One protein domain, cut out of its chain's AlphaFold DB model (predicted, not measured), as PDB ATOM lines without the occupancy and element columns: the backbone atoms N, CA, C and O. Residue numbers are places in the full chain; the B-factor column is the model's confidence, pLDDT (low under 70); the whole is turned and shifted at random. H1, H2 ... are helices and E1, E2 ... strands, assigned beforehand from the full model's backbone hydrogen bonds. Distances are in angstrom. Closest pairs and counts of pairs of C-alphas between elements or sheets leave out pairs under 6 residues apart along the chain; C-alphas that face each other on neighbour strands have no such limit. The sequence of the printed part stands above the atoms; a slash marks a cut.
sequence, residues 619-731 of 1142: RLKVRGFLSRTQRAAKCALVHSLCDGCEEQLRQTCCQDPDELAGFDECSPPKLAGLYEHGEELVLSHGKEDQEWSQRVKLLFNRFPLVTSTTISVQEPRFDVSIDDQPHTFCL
ATOM      1  N   ARG A 619      -9.850 -26.022  -8.150       95.62
ATOM      2  CA  ARG A 619      -9.014 -27.196  -8.410       95.62
ATOM      3  C   ARG A 619      -9.269 -28.255  -7.339       95.62
ATOM      4  O   ARG A 619      -8.934 -28.021  -6.179       95.62
ATOM      5  N   LEU A 620      -9.812 -29.416  -7.692       96.44
ATOM      6  CA  LEU A 620     -10.173 -30.465  -6.728       96.44
ATOM      7  C   LEU A 620      -9.153 -31.604  -6.676       96.44
ATOM      8  O   LEU A 620      -8.495 -31.929  -7.667       96.44
ATOM      9  N   LYS A 621      -9.035 -32.227  -5.501       96.31
ATOM     10  CA  LYS A 621      -8.244 -33.442  -5.276       96.31
ATOM     11  C   LYS A 621      -9.017 -34.443  -4.413       96.31
ATOM     12  O   LYS A 621      -9.816 -34.055  -3.562       96.31
ATOM     13  N   VAL A 622      -8.744 -35.725  -4.630       97.19
ATOM     14  CA  VAL A 622      -9.411 -36.861  -3.993       97.19
ATOM     15  C   VAL A 622      -8.448 -37.547  -3.032       97.19
ATOM     16  O   VAL A 622      -7.338 -37.933  -3.409       97.19
ATOM     17  N   ARG A 623      -8.877 -37.699  -1.779       97.00
ATOM     18  CA  ARG A 623      -8.219 -38.508  -0.748       97.00
ATOM     19  C   ARG A 623      -8.956 -39.839  -0.627       97.00
ATOM     20  O   ARG A 623     -10.177 -39.848  -0.503       97.00
ATOM     21  N   GLY A 624      -8.224 -40.945  -0.707       96.62
ATOM     22  CA  GLY A 624      -8.776 -42.290  -0.549       96.62
ATOM     23  C   GLY A 624      -8.612 -42.774   0.886       96.62
ATOM     24  O   GLY A 624      -7.568 -42.548   1.496       96.62
ATOM     25  N   PHE A 625      -9.625 -43.461   1.398       96.44
ATOM     26  CA  PHE A 625      -9.691 -43.987   2.758       96.44
ATOM     27  C   PHE A 625     -10.078 -45.466   2.714       96.44
ATOM     28  O   PHE A 625     -11.005 -45.819   1.988       96.44
ATOM     29  N   LEU A 626      -9.405 -46.337   3.473       95.50
ATOM     30  CA  LEU A 626      -9.656 -47.786   3.471       95.50
ATOM     31  C   LEU A 626      -9.709 -48.361   4.893       95.50
ATOM     32  O   LEU A 626      -8.793 -48.206   5.697       95.50
ATOM     33  N   SER A 627     -10.792 -49.073   5.197       94.69
ATOM     34  CA  SER A 627     -11.006 -49.772   6.460       94.69
ATOM     35  C   SER A 627     -10.472 -51.202   6.401       94.69
ATOM     36  O   SER A 627     -11.039 -52.076   5.735       94.69
ATOM     37  N   ARG A 628      -9.400 -51.464   7.163       88.56
ATOM     38  CA  ARG A 628      -8.803 -52.806   7.309       88.56
ATOM     39  C   ARG A 628      -9.780 -53.833   7.881       88.56
ATOM     40  O   ARG A 628      -9.674 -55.015   7.567       88.56
ATOM     41  N   THR A 629     -10.696 -53.396   8.745       90.25
ATOM     42  CA  THR A 629     -11.652 -54.266   9.446       90.25
ATOM     43  C   THR A 629     -12.900 -54.543   8.617       90.25
ATOM     44  O   THR A 629     -13.391 -55.668   8.639       90.25
ATOM     45  N   GLN A 630     -13.400 -53.552   7.874       89.19
ATOM     46  CA  GLN A 630     -14.642 -53.677   7.104       89.19
ATOM     47  C   GLN A 630     -14.438 -54.148   5.653       89.19
ATOM     48  O   GLN A 630     -15.429 -54.435   4.989       89.19
ATOM     49  N   ARG A 631     -13.189 -54.241   5.155       93.69
ATOM     50  CA  ARG A 631     -12.878 -54.522   3.731       93.69
ATOM     51  C   ARG A 631     -13.589 -53.542   2.794       93.69
ATOM     52  O   ARG A 631     -14.273 -53.906   1.841       93.69
ATOM     53  N   ALA A 632     -13.450 -52.271   3.143       94.75
ATOM     54  CA  ALA A 632     -14.269 -51.182   2.649       94.75
ATOM     55  C   ALA A 632     -13.406 -49.958   2.345       94.75
ATOM     56  O   ALA A 632     -12.444 -49.702   3.067       94.75
ATOM     57  N   ALA A 633     -13.781 -49.164   1.348       95.50
ATOM     58  CA  ALA A 633     -13.150 -47.884   1.058       95.50
ATOM     59  C   ALA A 633     -14.165 -46.765   0.796       95.50
ATOM     60  O   ALA A 633     -15.329 -47.011   0.474       95.50
ATOM     61  N   LYS A 634     -13.700 -45.527   0.952       96.06
ATOM     62  CA  LYS A 634     -14.409 -44.285   0.630       96.06
ATOM     63  C   LYS A 634     -13.424 -43.287   0.019       96.06
ATOM     64  O   LYS A 634     -12.214 -43.382   0.233       96.06
ATOM     65  N   CYS A 635     -13.948 -42.304  -0.699       96.19
ATOM     66  CA  CYS A 635     -13.194 -41.145  -1.161       96.19
ATOM     67  C   CYS A 635     -13.700 -39.879  -0.457       96.19
ATOM     68  O   CYS A 635     -14.878 -39.779  -0.126       96.19
ATOM     69  N   ALA A 636     -12.826 -38.895  -0.264       96.19
ATOM     70  CA  ALA A 636     -13.207 -37.542   0.125       96.19
ATOM     71  C   ALA A 636     -12.662 -36.531  -0.888       96.19
ATOM     72  O   ALA A 636     -11.475 -36.558  -1.236       96.19
ATOM     73  N   LEU A 637     -13.530 -35.636  -1.351       95.94
ATOM     74  CA  LEU A 637     -13.192 -34.533  -2.240       95.94
ATOM     75  C   LEU A 637     -12.825 -33.309  -1.402       95.94
ATOM     76  O   LEU A 637     -13.590 -32.885  -0.533       95.94
ATOM     77  N   VAL A 638     -11.664 -32.717  -1.682       95.62
ATOM     78  CA  VAL A 638     -11.220 -31.475  -1.041       95.62
ATOM     79  C   VAL A 638     -10.700 -30.476  -2.067       95.62
ATOM     80  O   VAL A 638     -10.124 -30.841  -3.097       95.62
ATOM     81  N   HIS A 639     -10.863 -29.190  -1.765       94.75
ATOM     82  CA  HIS A 639     -10.237 -28.120  -2.528       94.75
ATOM     83  C   HIS A 639      -8.704 -28.223  -2.429       94.75
ATOM     84  O   HIS A 639      -8.123 -28.343  -1.347       94.75
ATOM     85  N   SER A 640      -8.018 -28.178  -3.569       92.81
ATOM     86  CA  SER A 640      -6.556 -28.132  -3.619       92.81
ATOM     87  C   SER A 640      -6.066 -26.802  -3.057       92.81
ATOM     88  O   SER A 640      -6.552 -25.750  -3.460       92.81
ATOM     89  N   LEU A 641      -5.065 -26.853  -2.172       88.44
ATOM     90  CA  LEU A 641      -4.507 -25.677  -1.489       88.44
ATOM     91  C   LEU A 641      -5.534 -24.916  -0.620       88.44
ATOM     92  O   LEU A 641      -5.410 -23.710  -0.427       88.44
ATOM     93  N   CYS A 642      -6.547 -25.611  -0.091       90.81
ATOM     94  CA  CYS A 642      -7.416 -25.083   0.956       90.81
ATOM     95  C   CYS A 642      -7.139 -25.800   2.281       90.81
ATOM     96  O   CYS A 642      -7.574 -26.936   2.483       90.81
ATOM     97  N   ASP A 643      -6.444 -25.117   3.189       87.75
ATOM     98  CA  ASP A 643      -6.146 -25.655   4.519       87.75
ATOM     99  C   ASP A 643      -7.415 -25.834   5.373       87.75
ATOM    100  O   ASP A 643      -7.476 -26.756   6.181       87.75
ATOM    101  N   GLY A 644      -8.468 -25.043   5.116       86.12
ATOM    102  CA  GLY A 644      -9.795 -25.212   5.722       86.12
ATOM    103  C   GLY A 644     -10.412 -26.583   5.421       86.12
ATOM    104  O   GLY A 644     -10.708 -27.333   6.345       86.12
ATOM    105  N   CYS A 645     -10.527 -26.973   4.144       89.19
ATOM    106  CA  CYS A 645     -11.050 -28.298   3.773       89.19
ATOM    107  C   CYS A 645     -10.163 -29.455   4.260       89.19
ATOM    108  O   CYS A 645     -10.663 -30.539   4.543       89.19
ATOM    109  N   GLU A 646      -8.847 -29.245   4.325       90.81
ATOM    110  CA  GLU A 646      -7.890 -30.225   4.845       90.81
ATOM    111  C   GLU A 646      -8.058 -30.458   6.349       90.81
ATOM    112  O   GLU A 646      -8.132 -31.604   6.790       90.81
ATOM    113  N   GLU A 647      -8.137 -29.387   7.135       86.69
ATOM    114  CA  GLU A 647      -8.303 -29.470   8.583       86.69
ATOM    115  C   GLU A 647      -9.718 -29.930   8.954       86.69
ATOM    116  O   GLU A 647      -9.873 -30.803   9.805       86.69
ATOM    117  N   GLN A 648     -10.746 -29.459   8.243       85.12
ATOM    118  CA  GLN A 648     -12.110 -29.958   8.400       85.12
ATOM    119  C   GLN A 648     -12.211 -31.453   8.053       85.12
ATOM    120  O   GLN A 648     -12.905 -32.174   8.757       85.12
ATOM    121  N   LEU A 649     -11.467 -31.966   7.059       90.31
ATOM    122  CA  LEU A 649     -11.451 -33.406   6.763       90.31
ATOM    123  C   LEU A 649     -10.773 -34.209   7.881       90.31
ATOM    124  O   LEU A 649     -11.306 -35.238   8.294       90.31
ATOM    125  N   ARG A 650      -9.642 -33.735   8.424       88.00
ATOM    126  CA  ARG A 650      -9.015 -34.351   9.615       88.00
ATOM    127  C   ARG A 650      -9.979 -34.370  10.796       88.00
ATOM    128  O   ARG A 650     -10.035 -35.360  11.525       88.00
ATOM    129  N   GLN A 651     -10.750 -33.297  10.964       82.81
ATOM    130  CA  GLN A 651     -11.792 -33.207  11.975       82.81
ATOM    131  C   GLN A 651     -12.921 -34.207  11.710       82.81
ATOM    132  O   GLN A 651     -13.226 -34.957  12.632       82.81
ATOM    133  N   THR A 652     -13.456 -34.335  10.490       78.81
ATOM    134  CA  THR A 652     -14.446 -35.373  10.135       78.81
ATOM    135  C   THR A 652     -13.924 -36.775  10.459       78.81
ATOM    136  O   THR A 652     -14.595 -37.507  11.181       78.81
ATOM    137  N   CYS A 653     -12.687 -37.116  10.073       78.44
ATOM    138  CA  CYS A 653     -12.044 -38.397  10.421       78.44
ATOM    139  C   CYS A 653     -11.938 -38.664  11.939       78.44
ATOM    140  O   CYS A 653     -11.787 -39.813  12.354       78.44
ATOM    141  N   CYS A 654     -11.990 -37.620  12.774       67.06
ATOM    142  CA  CYS A 654     -11.921 -37.716  14.235       67.06
ATOM    143  C   CYS A 654     -13.280 -37.557  14.945       67.06
ATOM    144  O   CYS A 654     -13.392 -37.952  16.112       67.06
ATOM    145  N   GLN A 655     -14.268 -36.936  14.293       63.78
ATOM    146  CA  GLN A 655     -15.517 -36.457  14.900       63.78
ATOM    147  C   GLN A 655     -16.763 -37.175  14.371       63.78
ATOM    148  O   GLN A 655     -17.649 -37.447  15.179       63.78
ATOM    149  N   ASP A 656     -16.821 -37.527  13.081       65.31
ATOM    150  CA  ASP A 656     -17.943 -38.274  12.502       65.31
ATOM    151  C   ASP A 656     -17.616 -39.784  12.448       65.31
ATOM    152  O   ASP A 656     -16.782 -40.223  11.639       65.31
ATOM    153  N   PRO A 657     -18.219 -40.604  13.332       52.03
ATOM    154  CA  PRO A 657     -17.929 -42.028  13.393       52.03
ATOM    155  C   PRO A 657     -18.560 -42.834  12.251       52.03
ATOM    156  O   PRO A 657     -18.119 -43.957  12.005       52.03
ATOM    157  N   ASP A 658     -19.564 -42.286  11.567       60.41
ATOM    158  CA  ASP A 658     -20.360 -42.986  10.559       60.41
ATOM    159  C   ASP A 658     -19.834 -42.703   9.135       60.41
ATOM    160  O   ASP A 658     -19.914 -43.553   8.233       60.41
ATOM    161  N   GLU A 659     -19.219 -41.533   8.928       79.25
ATOM    162  CA  GLU A 659     -18.557 -41.184   7.674       79.25
ATOM    163  C   GLU A 659     -17.148 -41.775   7.535       79.25
ATOM    164  O   GLU A 659     -16.914 -42.441   6.524       79.25
ATOM    165  N   LEU A 660     -16.213 -41.597   8.483       88.94
ATOM    166  CA  LEU A 660     -14.806 -42.005   8.262       88.94
ATOM    167  C   LEU A 660     -14.096 -42.740   9.416       88.94
ATOM    168  O   LEU A 660     -12.975 -43.214   9.212       88.94
ATOM    169  N   ALA A 661     -14.698 -42.927  10.596       84.69
ATOM    170  CA  ALA A 661     -14.011 -43.685  11.647       84.69
ATOM    171  C   ALA A 661     -13.807 -45.167  11.276       84.69
ATOM    172  O   ALA A 661     -14.678 -45.839  10.727       84.69
ATOM    173  N   GLY A 662     -12.625 -45.694  11.606       88.25
ATOM    174  CA  GLY A 662     -12.231 -47.060  11.249       88.25
ATOM    175  C   GLY A 662     -11.723 -47.221   9.811       88.25
ATOM    176  O   GLY A 662     -11.417 -48.350   9.421       88.25
ATOM    177  N   PHE A 663     -11.599 -46.130   9.048       93.12
ATOM    178  CA  PHE A 663     -10.849 -46.070   7.795       93.12
ATOM    179  C   PHE A 663      -9.498 -45.379   8.036       93.12
ATOM    180  O   PHE A 663      -9.440 -44.332   8.676       93.12
ATOM    181  N   ASP A 664      -8.418 -45.946   7.500       93.38
ATOM    182  CA  ASP A 664      -7.120 -45.270   7.422       93.38
ATOM    183  C   ASP A 664      -7.045 -44.437   6.136       93.38
ATOM    184  O   ASP A 664      -7.621 -44.821   5.116       93.38
ATOM    185  N   GLU A 665      -6.284 -43.341   6.139       95.00
ATOM    186  CA  GLU A 665      -5.935 -42.647   4.895       95.00
ATOM    187  C   GLU A 665      -4.927 -43.467   4.062       95.00
ATOM    188  O   GLU A 665      -3.945 -44.013   4.575       95.00
ATOM    189  N   CYS A 666      -5.181 -43.548   2.756       94.25
ATOM    190  CA  CYS A 666      -4.364 -44.265   1.781       94.25
ATOM    191  C   CYS A 666      -3.226 -43.394   1.204       94.25
ATOM    192  O   CYS A 666      -2.858 -42.339   1.716       94.25
ATOM    193  N   SER A 667      -2.639 -43.862   0.099       90.38
ATOM    194  CA  SER A 667      -1.618 -43.184  -0.702       90.38
ATOM    195  C   SER A 667      -1.977 -41.727  -1.050       90.38
ATOM    196  O   SER A 667      -3.168 -41.423  -1.152       90.38
ATOM    197  N   PRO A 668      -0.981 -40.863  -1.351       94.25
ATOM    198  CA  PRO A 668      -1.166 -39.418  -1.494       94.25
ATOM    199  C   PRO A 668      -2.334 -38.971  -2.394       94.25
ATOM    200  O   PRO A 668      -2.632 -39.653  -3.384       94.25
ATOM    201  N   PRO A 669      -2.943 -37.798  -2.103       95.75
ATOM    202  CA  PRO A 669      -4.113 -37.293  -2.816       95.75
ATOM    203  C   PRO A 669      -3.927 -37.268  -4.333       95.75
ATOM    204  O   PRO A 669      -2.916 -36.767  -4.835       95.75
ATOM    205  N   LYS A 670      -4.930 -37.751  -5.064       97.06
ATOM    206  CA  LYS A 670      -4.978 -37.689  -6.529       97.06
ATOM    207  C   LYS A 670      -5.604 -36.365  -6.938       97.06
ATOM    208  O   LYS A 670      -6.529 -35.898  -6.281       97.06
ATOM    209  N   LEU A 671      -5.114 -35.744  -8.001       96.94
ATOM    210  CA  LEU A 671      -5.797 -34.588  -8.574       96.94
ATOM    211  C   LEU A 671      -7.017 -35.083  -9.357       96.94
ATOM    212  O   LEU A 671      -6.857 -36.010 -10.139       96.94
ATOM    213  N   ALA A 672      -8.180 -34.458  -9.171       96.19
ATOM    214  CA  ALA A 672      -9.327 -34.680 -10.050       96.19
ATOM    215  C   ALA A 672      -9.222 -33.758 -11.276       96.19
ATOM    216  O   ALA A 672      -9.006 -34.206 -12.393       96.19
ATOM    217  N   GLY A 673      -9.231 -32.442 -11.047       96.00
ATOM    218  CA  GLY A 673      -9.334 -31.468 -12.131       96.00
ATOM    219  C   GLY A 673      -9.569 -30.045 -11.635       96.00
ATOM    220  O   GLY A 673      -9.165 -29.687 -10.524       96.00
ATOM    221  N   LEU A 674     -10.213 -29.240 -12.476       96.56
ATOM    222  CA  LEU A 674     -10.768 -27.915 -12.190       96.56
ATOM    223  C   LEU A 674     -12.266 -28.001 -12.473       96.56
ATOM    224  O   LEU A 674     -12.615 -28.442 -13.562       96.56
ATOM    225  N   TYR A 675     -13.100 -27.587 -11.520       96.00
ATOM    226  CA  TYR A 675     -14.557 -27.717 -11.615       96.00
ATOM    227  C   TYR A 675     -15.268 -26.455 -11.136       96.00
ATOM    228  O   TYR A 675     -14.767 -25.751 -10.254       96.00
ATOM    229  N   GLU A 676     -16.450 -26.196 -11.669       94.69
ATOM    230  CA  GLU A 676     -17.371 -25.155 -11.223       94.69
ATOM    231  C   GLU A 676     -18.359 -25.684 -10.167       94.69
ATOM    232  O   GLU A 676     -18.478 -26.885  -9.913       94.69
ATOM    233  N   HIS A 677     -19.042 -24.770  -9.474       93.12
ATOM    234  CA  HIS A 677     -19.987 -25.148  -8.426       93.12
ATOM    235  C   HIS A 677     -21.244 -25.769  -9.042       93.12
ATOM    236  O   HIS A 677     -21.930 -25.133  -9.837       93.12
ATOM    237  N   GLY A 678     -21.586 -26.984  -8.612       92.75
ATOM    238  CA  GLY A 678     -22.768 -27.704  -9.085       92.75
ATOM    239  C   GLY A 678     -22.549 -28.594 -10.315       92.75
ATOM    240  O   GLY A 678     -23.494 -29.284 -10.692       92.75
ATOM    241  N   GLU A 679     -21.341 -28.645 -10.888       95.75
ATOM    242  CA  GLU A 679     -20.965 -29.677 -11.872       95.75
ATOM    243  C   GLU A 679     -21.020 -31.091 -11.264       95.75
ATOM    244  O   GLU A 679     -20.961 -31.254 -10.045       95.75
ATOM    245  N   GLU A 680     -21.115 -32.134 -12.095       95.62
ATOM    246  CA  GLU A 680     -21.028 -33.530 -11.644       95.62
ATOM    247  C   GLU A 680     -19.612 -34.083 -11.852       95.62
ATOM    248  O   GLU A 680     -19.163 -34.212 -12.987       95.62
ATOM    249  N   LEU A 681     -18.940 -34.486 -10.769       95.31
ATOM    250  CA  LEU A 681     -17.754 -35.349 -10.846       95.31
ATOM    251  C   LEU A 681     -18.196 -36.808 -10.999       95.31
ATOM    252  O   LEU A 681     -19.061 -37.258 -10.238       95.31
ATOM    253  N   VAL A 682     -17.576 -37.574 -11.899       95.44
ATOM    254  CA  VAL A 682     -17.821 -39.018 -12.006       95.44
ATOM    255  C   VAL A 682     -16.730 -39.786 -11.264       95.44
ATOM    256  O   VAL A 682     -15.553 -39.735 -11.618       95.44
ATOM    257  N   LEU A 683     -17.136 -40.529 -10.232       95.00
ATOM    258  CA  LEU A 683     -16.300 -41.520  -9.557       95.00
ATOM    259  C   LEU A 683     -16.807 -42.918  -9.921       95.00
ATOM    260  O   LEU A 683     -17.967 -43.223  -9.646       95.00
ATOM    261  N   SER A 684     -15.967 -43.782 -10.494       93.44
ATOM    262  CA  SER A 684     -16.326 -45.185 -10.756       93.44
ATOM    263  C   SER A 684     -15.293 -46.184 -10.230       93.44
ATOM    264  O   SER A 684     -14.141 -45.847  -9.971       93.44
ATOM    265  N   HIS A 685     -15.728 -47.420  -9.994       91.44
ATOM    266  CA  HIS A 685     -14.934 -48.514  -9.445       91.44
ATOM    267  C   HIS A 685     -15.449 -49.844  -9.994       91.44
ATOM    268  O   HIS A 685     -16.630 -50.158  -9.854       91.44
ATOM    269  N   GLY A 686     -14.546 -50.655 -10.542       83.69
ATOM    270  CA  GLY A 686     -14.838 -52.021 -10.961       83.69
ATOM    271  C   GLY A 686     -14.210 -52.383 -12.304       83.69
ATOM    272  O   GLY A 686     -13.302 -51.723 -12.804       83.69
ATOM    273  N   LYS A 687     -14.717 -53.474 -12.871       71.38
ATOM    274  CA  LYS A 687     -14.586 -53.869 -14.282       71.38
ATOM    275  C   LYS A 687     -16.013 -54.023 -14.821       71.38
ATOM    276  O   LYS A 687     -16.914 -54.176 -14.002       71.38
ATOM    277  N   GLU A 688     -16.205 -54.008 -16.140       69.94
ATOM    278  CA  GLU A 688     -17.515 -53.875 -16.824       69.94
ATOM    279  C   GLU A 688     -18.701 -54.615 -16.154       69.94
ATOM    280  O   GLU A 688     -19.761 -54.027 -15.969       69.94
ATOM    281  N   ASP A 689     -18.526 -55.867 -15.713       61.06
ATOM    282  CA  ASP A 689     -19.598 -56.678 -15.097       61.06
ATOM    283  C   ASP A 689     -20.006 -56.276 -13.655       61.06
ATOM    284  O   ASP A 689     -21.003 -56.778 -13.131       61.06
ATOM    285  N   GLN A 690     -19.228 -55.427 -12.971       65.81
ATOM    286  CA  GLN A 690     -19.462 -54.960 -11.592       65.81
ATOM    287  C   GLN A 690     -19.072 -53.481 -11.417       65.81
ATOM    288  O   GLN A 690     -18.422 -53.106 -10.440       65.81
ATOM    289  N   GLU A 691     -19.443 -52.632 -12.374       78.25
ATOM    290  CA  GLU A 691     -19.166 -51.198 -12.304       78.25
ATOM    291  C   GLU A 691     -20.075 -50.483 -11.287       78.25
ATOM    292  O   GLU A 691     -21.262 -50.246 -11.517       78.25
ATOM    293  N   TRP A 692     -19.498 -50.087 -10.150       85.25
ATOM    294  CA  TRP A 692     -20.046 -49.006  -9.338       85.25
ATOM    295  C   TRP A 692     -19.694 -47.681 -10.006       85.25
ATOM    296  O   TRP A 692     -18.523 -47.419 -10.276       85.25
ATOM    297  N   SER A 693     -20.679 -46.811 -10.209       87.75
ATOM    298  CA  SER A 693     -20.441 -45.402 -10.512       87.75
ATOM    299  C   SER A 693     -21.306 -44.520  -9.615       87.75
ATOM    300  O   SER A 693     -22.496 -44.769  -9.415       87.75
ATOM    301  N   GLN A 694     -20.694 -43.485  -9.045       89.56
ATOM    302  CA  GLN A 694     -21.370 -42.426  -8.310       89.56
ATOM    303  C   GLN A 694     -21.038 -41.090  -8.971       89.56
ATOM    304  O   GLN A 694     -19.892 -40.638  -8.966       89.56
ATOM    305  N   ARG A 695     -22.072 -40.434  -9.499       91.94
ATOM    306  CA  ARG A 695     -21.997 -39.020  -9.869       91.94
ATOM    307  C   ARG A 695     -22.137 -38.169  -8.614       91.94
ATOM    308  O   ARG A 695     -22.979 -38.451  -7.757       91.94
ATOM    309  N   VAL A 696     -21.292 -37.155  -8.484       89.94
ATOM    310  CA  VAL A 696     -21.197 -36.311  -7.293       89.94
ATOM    311  C   VAL A 696     -21.367 -34.852  -7.705       89.94
ATOM    312  O   VAL A 696     -20.424 -34.237  -8.195       89.94
ATOM    313  N   LYS A 697     -22.566 -34.291  -7.483       92.62
ATOM    314  CA  LYS A 697     -22.843 -32.857  -7.670       92.62
ATOM    315  C   LYS A 697     -21.963 -32.034  -6.718       92.62
ATOM    316  O   LYS A 697     -22.074 -32.156  -5.495       92.62
ATOM    317  N   LEU A 698     -21.082 -31.208  -7.275       91.81
ATOM    318  CA  LEU A 698     -19.995 -30.514  -6.585       91.81
ATOM    319  C   LEU A 698     -20.477 -29.248  -5.864       91.81
ATOM    320  O   LEU A 698     -20.230 -28.114  -6.272       91.81
ATOM    321  N   LEU A 699     -21.176 -29.456  -4.754       91.56
ATOM    322  CA  LEU A 699     -21.684 -28.390  -3.894       91.56
ATOM    323  C   LEU A 699     -20.596 -27.938  -2.907       91.56
ATOM    324  O   LEU A 699     -20.410 -28.539  -1.849       91.56
ATOM    325  N   PHE A 700     -19.847 -26.887  -3.263       91.38
ATOM    326  CA  PHE A 700     -18.674 -26.399  -2.508       91.38
ATOM    327  C   PHE A 700     -18.950 -25.988  -1.048       91.38
ATOM    328  O   PHE A 700     -18.042 -26.046  -0.223       91.38
ATOM    329  N   ASN A 701     -20.193 -25.661  -0.689       87.75
ATOM    330  CA  ASN A 701     -20.641 -25.443   0.692       87.75
ATOM    331  C   ASN A 701     -20.694 -26.717   1.554       87.75
ATOM    332  O   ASN A 701     -20.795 -26.626   2.775       87.75
ATOM    333  N   ARG A 702     -20.634 -27.899   0.930       87.88
ATOM    334  CA  ARG A 702     -20.573 -29.212   1.590       87.88
ATOM    335  C   ARG A 702     -19.164 -29.820   1.569       87.88
ATOM    336  O   ARG A 702     -19.025 -31.027   1.741       87.88
ATOM    337  N   PHE A 703     -18.124 -29.025   1.314       89.44
ATOM    338  CA  PHE A 703     -16.743 -29.510   1.366       89.44
ATOM    339  C   PHE A 703     -16.217 -29.517   2.812       89.44
ATOM    340  O   PHE A 703     -16.535 -28.596   3.564       89.44
ATOM    341  N   PRO A 704     -15.400 -30.511   3.213       91.88
ATOM    342  CA  PRO A 704     -14.923 -31.660   2.436       91.88
ATOM    343  C   PRO A 704     -16.043 -32.687   2.190       91.88
ATOM    344  O   PRO A 704     -16.752 -33.071   3.114       91.88
ATOM    345  N   LEU A 705     -16.192 -33.145   0.944       91.50
ATOM    346  CA  LEU A 705     -17.326 -33.982   0.544       91.50
ATOM    347  C   LEU A 705     -16.924 -35.464   0.511       91.50
ATOM    348  O   LEU A 705     -16.181 -35.888  -0.377       91.50
ATOM    349  N   VAL A 706     -17.398 -36.248   1.481       93.19
ATOM    350  CA  VAL A 706     -17.146 -37.697   1.581       93.19
ATOM    351  C   VAL A 706     -18.143 -38.478   0.715       93.19
ATOM    352  O   VAL A 706     -19.327 -38.145   0.650       93.19
ATOM    353  N   THR A 707     -17.694 -39.543   0.043       92.19
ATOM    354  CA  THR A 707     -18.580 -40.430  -0.723       92.19
ATOM    355  C   THR A 707     -19.527 -41.187   0.206       92.19
ATOM    356  O   THR A 707     -19.102 -41.985   1.044       92.19
ATOM    357  N   SER A 708     -20.829 -40.974   0.012       86.12
ATOM    358  CA  SER A 708     -21.902 -41.622   0.776       86.12
ATOM    359  C   SER A 708     -21.977 -43.140   0.573       86.12
ATOM    360  O   SER A 708     -22.445 -43.857   1.464       86.12
ATOM    361  N   THR A 709     -21.527 -43.632  -0.586       88.44
ATOM    362  CA  THR A 709     -21.413 -45.066  -0.868       88.44
ATOM    363  C   THR A 709     -20.063 -45.593  -0.399       88.44
ATOM    364  O   THR A 709     -19.031 -44.949  -0.579       88.44
ATOM    365  N   THR A 710     -20.074 -46.791   0.175       91.88
ATOM    366  CA  THR A 710     -18.866 -47.511   0.573       91.88
ATOM    367  C   THR A 710     -18.484 -48.502  -0.524       91.88
ATOM    368  O   THR A 710     -19.279 -49.373  -0.872       91.88
ATOM    369  N   ILE A 711     -17.267 -48.383  -1.048       93.19
ATOM    370  CA  ILE A 711     -16.692 -49.291  -2.046       93.19
ATOM    371  C   ILE A 711     -16.265 -50.584  -1.334       93.19
ATOM    372  O   ILE A 711     -15.618 -50.523  -0.290       93.19
ATOM    373  N   SER A 712     -16.619 -51.753  -1.872       91.81
ATOM    374  CA  SER A 712     -16.184 -53.055  -1.337       91.81
ATOM    375  C   SER A 712     -14.800 -53.408  -1.878       91.81
ATOM    376  O   SER A 712     -14.592 -53.356  -3.088       91.81
ATOM    377  N   VAL A 713     -13.846 -53.766  -1.012       92.50
ATOM    378  CA  VAL A 713     -12.436 -53.933  -1.401       92.50
ATOM    379  C   VAL A 713     -11.846 -55.229  -0.852       92.50
ATOM    380  O   VAL A 713     -11.816 -55.460   0.355       92.50
ATOM    381  N   GLN A 714     -11.331 -56.081  -1.741       86.75
ATOM    382  CA  GLN A 714     -10.769 -57.386  -1.365       86.75
ATOM    383  C   GLN A 714      -9.307 -57.316  -0.880       86.75
ATOM    384  O   GLN A 714      -8.866 -58.190  -0.135       86.75
ATOM    385  N   GLU A 715      -8.574 -56.274  -1.277       89.81
ATOM    386  CA  GLU A 715      -7.128 -56.090  -1.077       89.81
ATOM    387  C   GLU A 715      -6.825 -54.786  -0.299       89.81
ATOM    388  O   GLU A 715      -7.692 -53.923  -0.185       89.81
ATOM    389  N   PRO A 716      -5.600 -54.555   0.217       93.44
ATOM    390  CA  PRO A 716      -5.203 -53.263   0.807       93.44
ATOM    391  C   PRO A 716      -4.986 -52.137  -0.235       93.44
ATOM    392  O   PRO A 716      -4.249 -51.179   0.023       93.44
ATOM    393  N   ARG A 717      -5.616 -52.251  -1.412       93.81
ATOM    394  CA  ARG A 717      -5.653 -51.267  -2.500       93.81
ATOM    395  C   ARG A 717      -7.037 -51.237  -3.148       93.81
ATOM    396  O   ARG A 717      -7.692 -52.272  -3.220       93.81
ATOM    397  N   PHE A 718      -7.445 -50.082  -3.660       94.94
ATOM    398  CA  PHE A 718      -8.626 -49.938  -4.510       94.94
ATOM    399  C   PHE A 718      -8.367 -48.940  -5.640       94.94
ATOM    400  O   PHE A 718      -7.710 -47.921  -5.435       94.94
ATOM    401  N   ASP A 719      -8.881 -49.238  -6.828       94.31
ATOM    402  CA  ASP A 719      -8.821 -48.354  -7.992       94.31
ATOM    403  C   ASP A 719     -10.112 -47.545  -8.104       94.31
ATOM    404  O   ASP A 719     -11.199 -48.099  -7.945       94.31
ATOM    405  N   VAL A 720     -10.008 -46.247  -8.380       95.38
ATOM    406  CA  VAL A 720     -11.156 -45.384  -8.687       95.38
ATOM    407  C   VAL A 720     -10.865 -44.630  -9.974       95.38
ATOM    408  O   VAL A 720      -9.836 -43.961 -10.067       95.38
ATOM    409  N   SER A 721     -11.762 -44.727 -10.951       95.12
ATOM    410  CA  SER A 721     -11.775 -43.813 -12.089       95.12
ATOM    411  C   SER A 721     -12.327 -42.468 -11.633       95.12
ATOM    412  O   SER A 721     -13.378 -42.418 -10.993       95.12
ATOM    413  N   ILE A 722     -11.602 -41.393 -11.929       95.75
ATOM    414  CA  ILE A 722     -12.010 -40.009 -11.680       95.75
ATOM    415  C   ILE A 722     -12.094 -39.356 -13.059       95.75
ATOM    416  O   ILE A 722     -11.065 -39.206 -13.715       95.75
ATOM    417  N   ASP A 723     -13.311 -39.059 -13.520       92.56
ATOM    418  CA  ASP A 723     -13.611 -38.635 -14.900       92.56
ATOM    419  C   ASP A 723     -12.861 -39.488 -15.947       92.56
ATOM    420  O   ASP A 723     -12.001 -39.021 -16.696       92.56
ATOM    421  N   ASP A 724     -13.156 -40.792 -15.915       93.12
ATOM    422  CA  ASP A 724     -12.589 -41.863 -16.748       93.12
ATOM    423  C   ASP A 724     -11.063 -42.096 -16.638       93.12
ATOM    424  O   ASP A 724     -10.521 -42.972 -17.316       93.12
ATOM    425  N   GLN A 725     -10.353 -41.385 -15.751       94.56
ATOM    426  CA  GLN A 725      -8.928 -41.615 -15.483       94.56
ATOM    427  C   GLN A 725      -8.728 -42.548 -14.273       94.56
ATOM    428  O   GLN A 725      -9.095 -42.178 -13.155       94.56
ATOM    429  N   PRO A 726      -8.126 -43.743 -14.436       95.06
ATOM    430  CA  PRO A 726      -7.979 -44.705 -13.346       95.06
ATOM    431  C   PRO A 726      -6.876 -44.305 -12.354       95.06
ATOM    432  O   PRO A 726      -5.722 -44.075 -12.726       95.06
ATOM    433  N   HIS A 727      -7.210 -44.301 -11.063       96.06
ATOM    434  CA  HIS A 727      -6.289 -43.975  -9.977       96.06
ATOM    435  C   HIS A 727      -6.326 -44.999  -8.831       96.06
ATOM    436  O   HIS A 727      -7.304 -45.106  -8.095       96.06
ATOM    437  N   THR A 728      -5.201 -45.681  -8.604       96.00
ATOM    438  CA  THR A 728      -5.028 -46.616  -7.479       96.00
ATOM    439  C   THR A 728      -4.747 -45.898  -6.157       96.00
ATOM    440  O   THR A 728      -3.812 -45.092  -6.063       96.00
ATOM    441  N   PHE A 729      -5.483 -46.253  -5.106       96.31
ATOM    442  CA  PHE A 729      -5.226 -45.888  -3.714       96.31
ATOM    443  C   PHE A 729      -4.808 -47.124  -2.905       96.31
ATOM    444  O   PHE A 729      -5.586 -48.062  -2.767       96.31
ATOM    445  N   CYS A 730      -3.605 -47.115  -2.324       95.31
ATOM    446  CA  CYS A 730      -3.083 -48.211  -1.488       95.31
ATOM    447  C   CYS A 730      -2.881 -47.762  -0.037       95.31
ATOM    448  O   CYS A 730      -2.516 -46.608   0.186       95.31
ATOM    449  N   LEU A 731      -3.018 -48.659   0.943       92.94
ATOM    450  CA  LEU A 731      -2.587 -48.368   2.317       92.94
ATOM    451  C   LEU A 731      -1.059 -48.158   2.404       92.94
ATOM    452  O   LEU A 731      -0.305 -48.844   1.702       92.94
TER     453      LEU A 731
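AT A GLANCE: This is residues 619 to 731 of the 1142 residues of the protein "Hypothetical protein" of Symbiodinium natans (UniProt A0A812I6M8). Two small, strongly twisted sheets, E2 E1 E3 and E5 E4 E6 E7, lie face to face as a sandwich, and one helix, H1, covers the outer face of the smaller sheet over E2. A long link, residues 698 to 716, runs beside the free edge of E2 and pairs with it in two short places. The printed part has 113 residues, with seven named strands and one named helix in the order E1 E2 H1 E3 E4 E5 E6 E7; both sheets are antiparallel and the class is mixed, helices and strands. The whole is compact and rounded, with a radius of gyration of the C-alphas of 13.1 A and spans of 33 by 30 by 21 A.

IN THESE COORDINATES: E1, residues 619 to 627, begins at C-alpha 619 (-9.014, -27.196, -8.410) and is 27.1 A long. E2, residues 632 to 639, is 24.0 A long. H1, residues 643 to 655, is 17.7 A long and begins at C-alpha 643 (-6.146, -25.655, 4.519). E3, residues 670 to 675, is 14.7 A long; E4, residues 680 to 685, 16.3 A; E5, residues 692 to 697, 16.5 A. E6, residues 717 to 722, is 15.9 A long, and E7, residues 725 to 730, is 16.5 A long and ends at C-alpha 730 (-3.083, -48.211, -1.488).

HOW THE PARTS SIT: E1 is the inner strand between E2 and E3. The hairpin of E1 and E2 has N 623 and O 636 within hydrogen-bond range at 2.9 A; E1 and E3 have N 622 and O 670 at 2.8 A. H1 is on this sheet at a height over the sheet of 10.0 A and runs along the strands, at 12 degrees to E2 on the local plane; the closest C-alphas of E2 and H1, Val 638 and Cys 645, are 5.8 A apart. Every O i to N i+4 pair of H1 is within hydrogen-bond range. E2, H1 and E3 form a split strand-helix-strand unit, two strands running the same way with E1 between them, and its crossover is right-handed. In the other sheet E5 and E7 are the edge strands. The hairpin of E4 and E5 has N 683 and O 694 at 3.0 A, E4 and E6 have N 684 and O 721 at 3.0 A, and the hairpin of E6 and E7 has N 720 and O 727 at 2.9 A. Between the sheets, the closest C-alphas of E1 and E7, Gly 624 and Phe 729, are 6.0 A apart. The best planes of the facing parts are 25 degrees apart.

THE WHOLE: The C-alphas of Asp 643 and Asp 689, the two farthest apart, are 39.1 A from each other. The printed part has no cut. The links H1 to E3 and E5 to E6 are long, with 14 and 19 residues. In the first, residues 664 to 665 pair with residues 625 to 626 of E1; in the second, residues 705 to 706 and 711 to 712 pair with E2. The mean pLDDT of the printed part is 89.8, with residues 654 to 658 and 688 to 690 under 70.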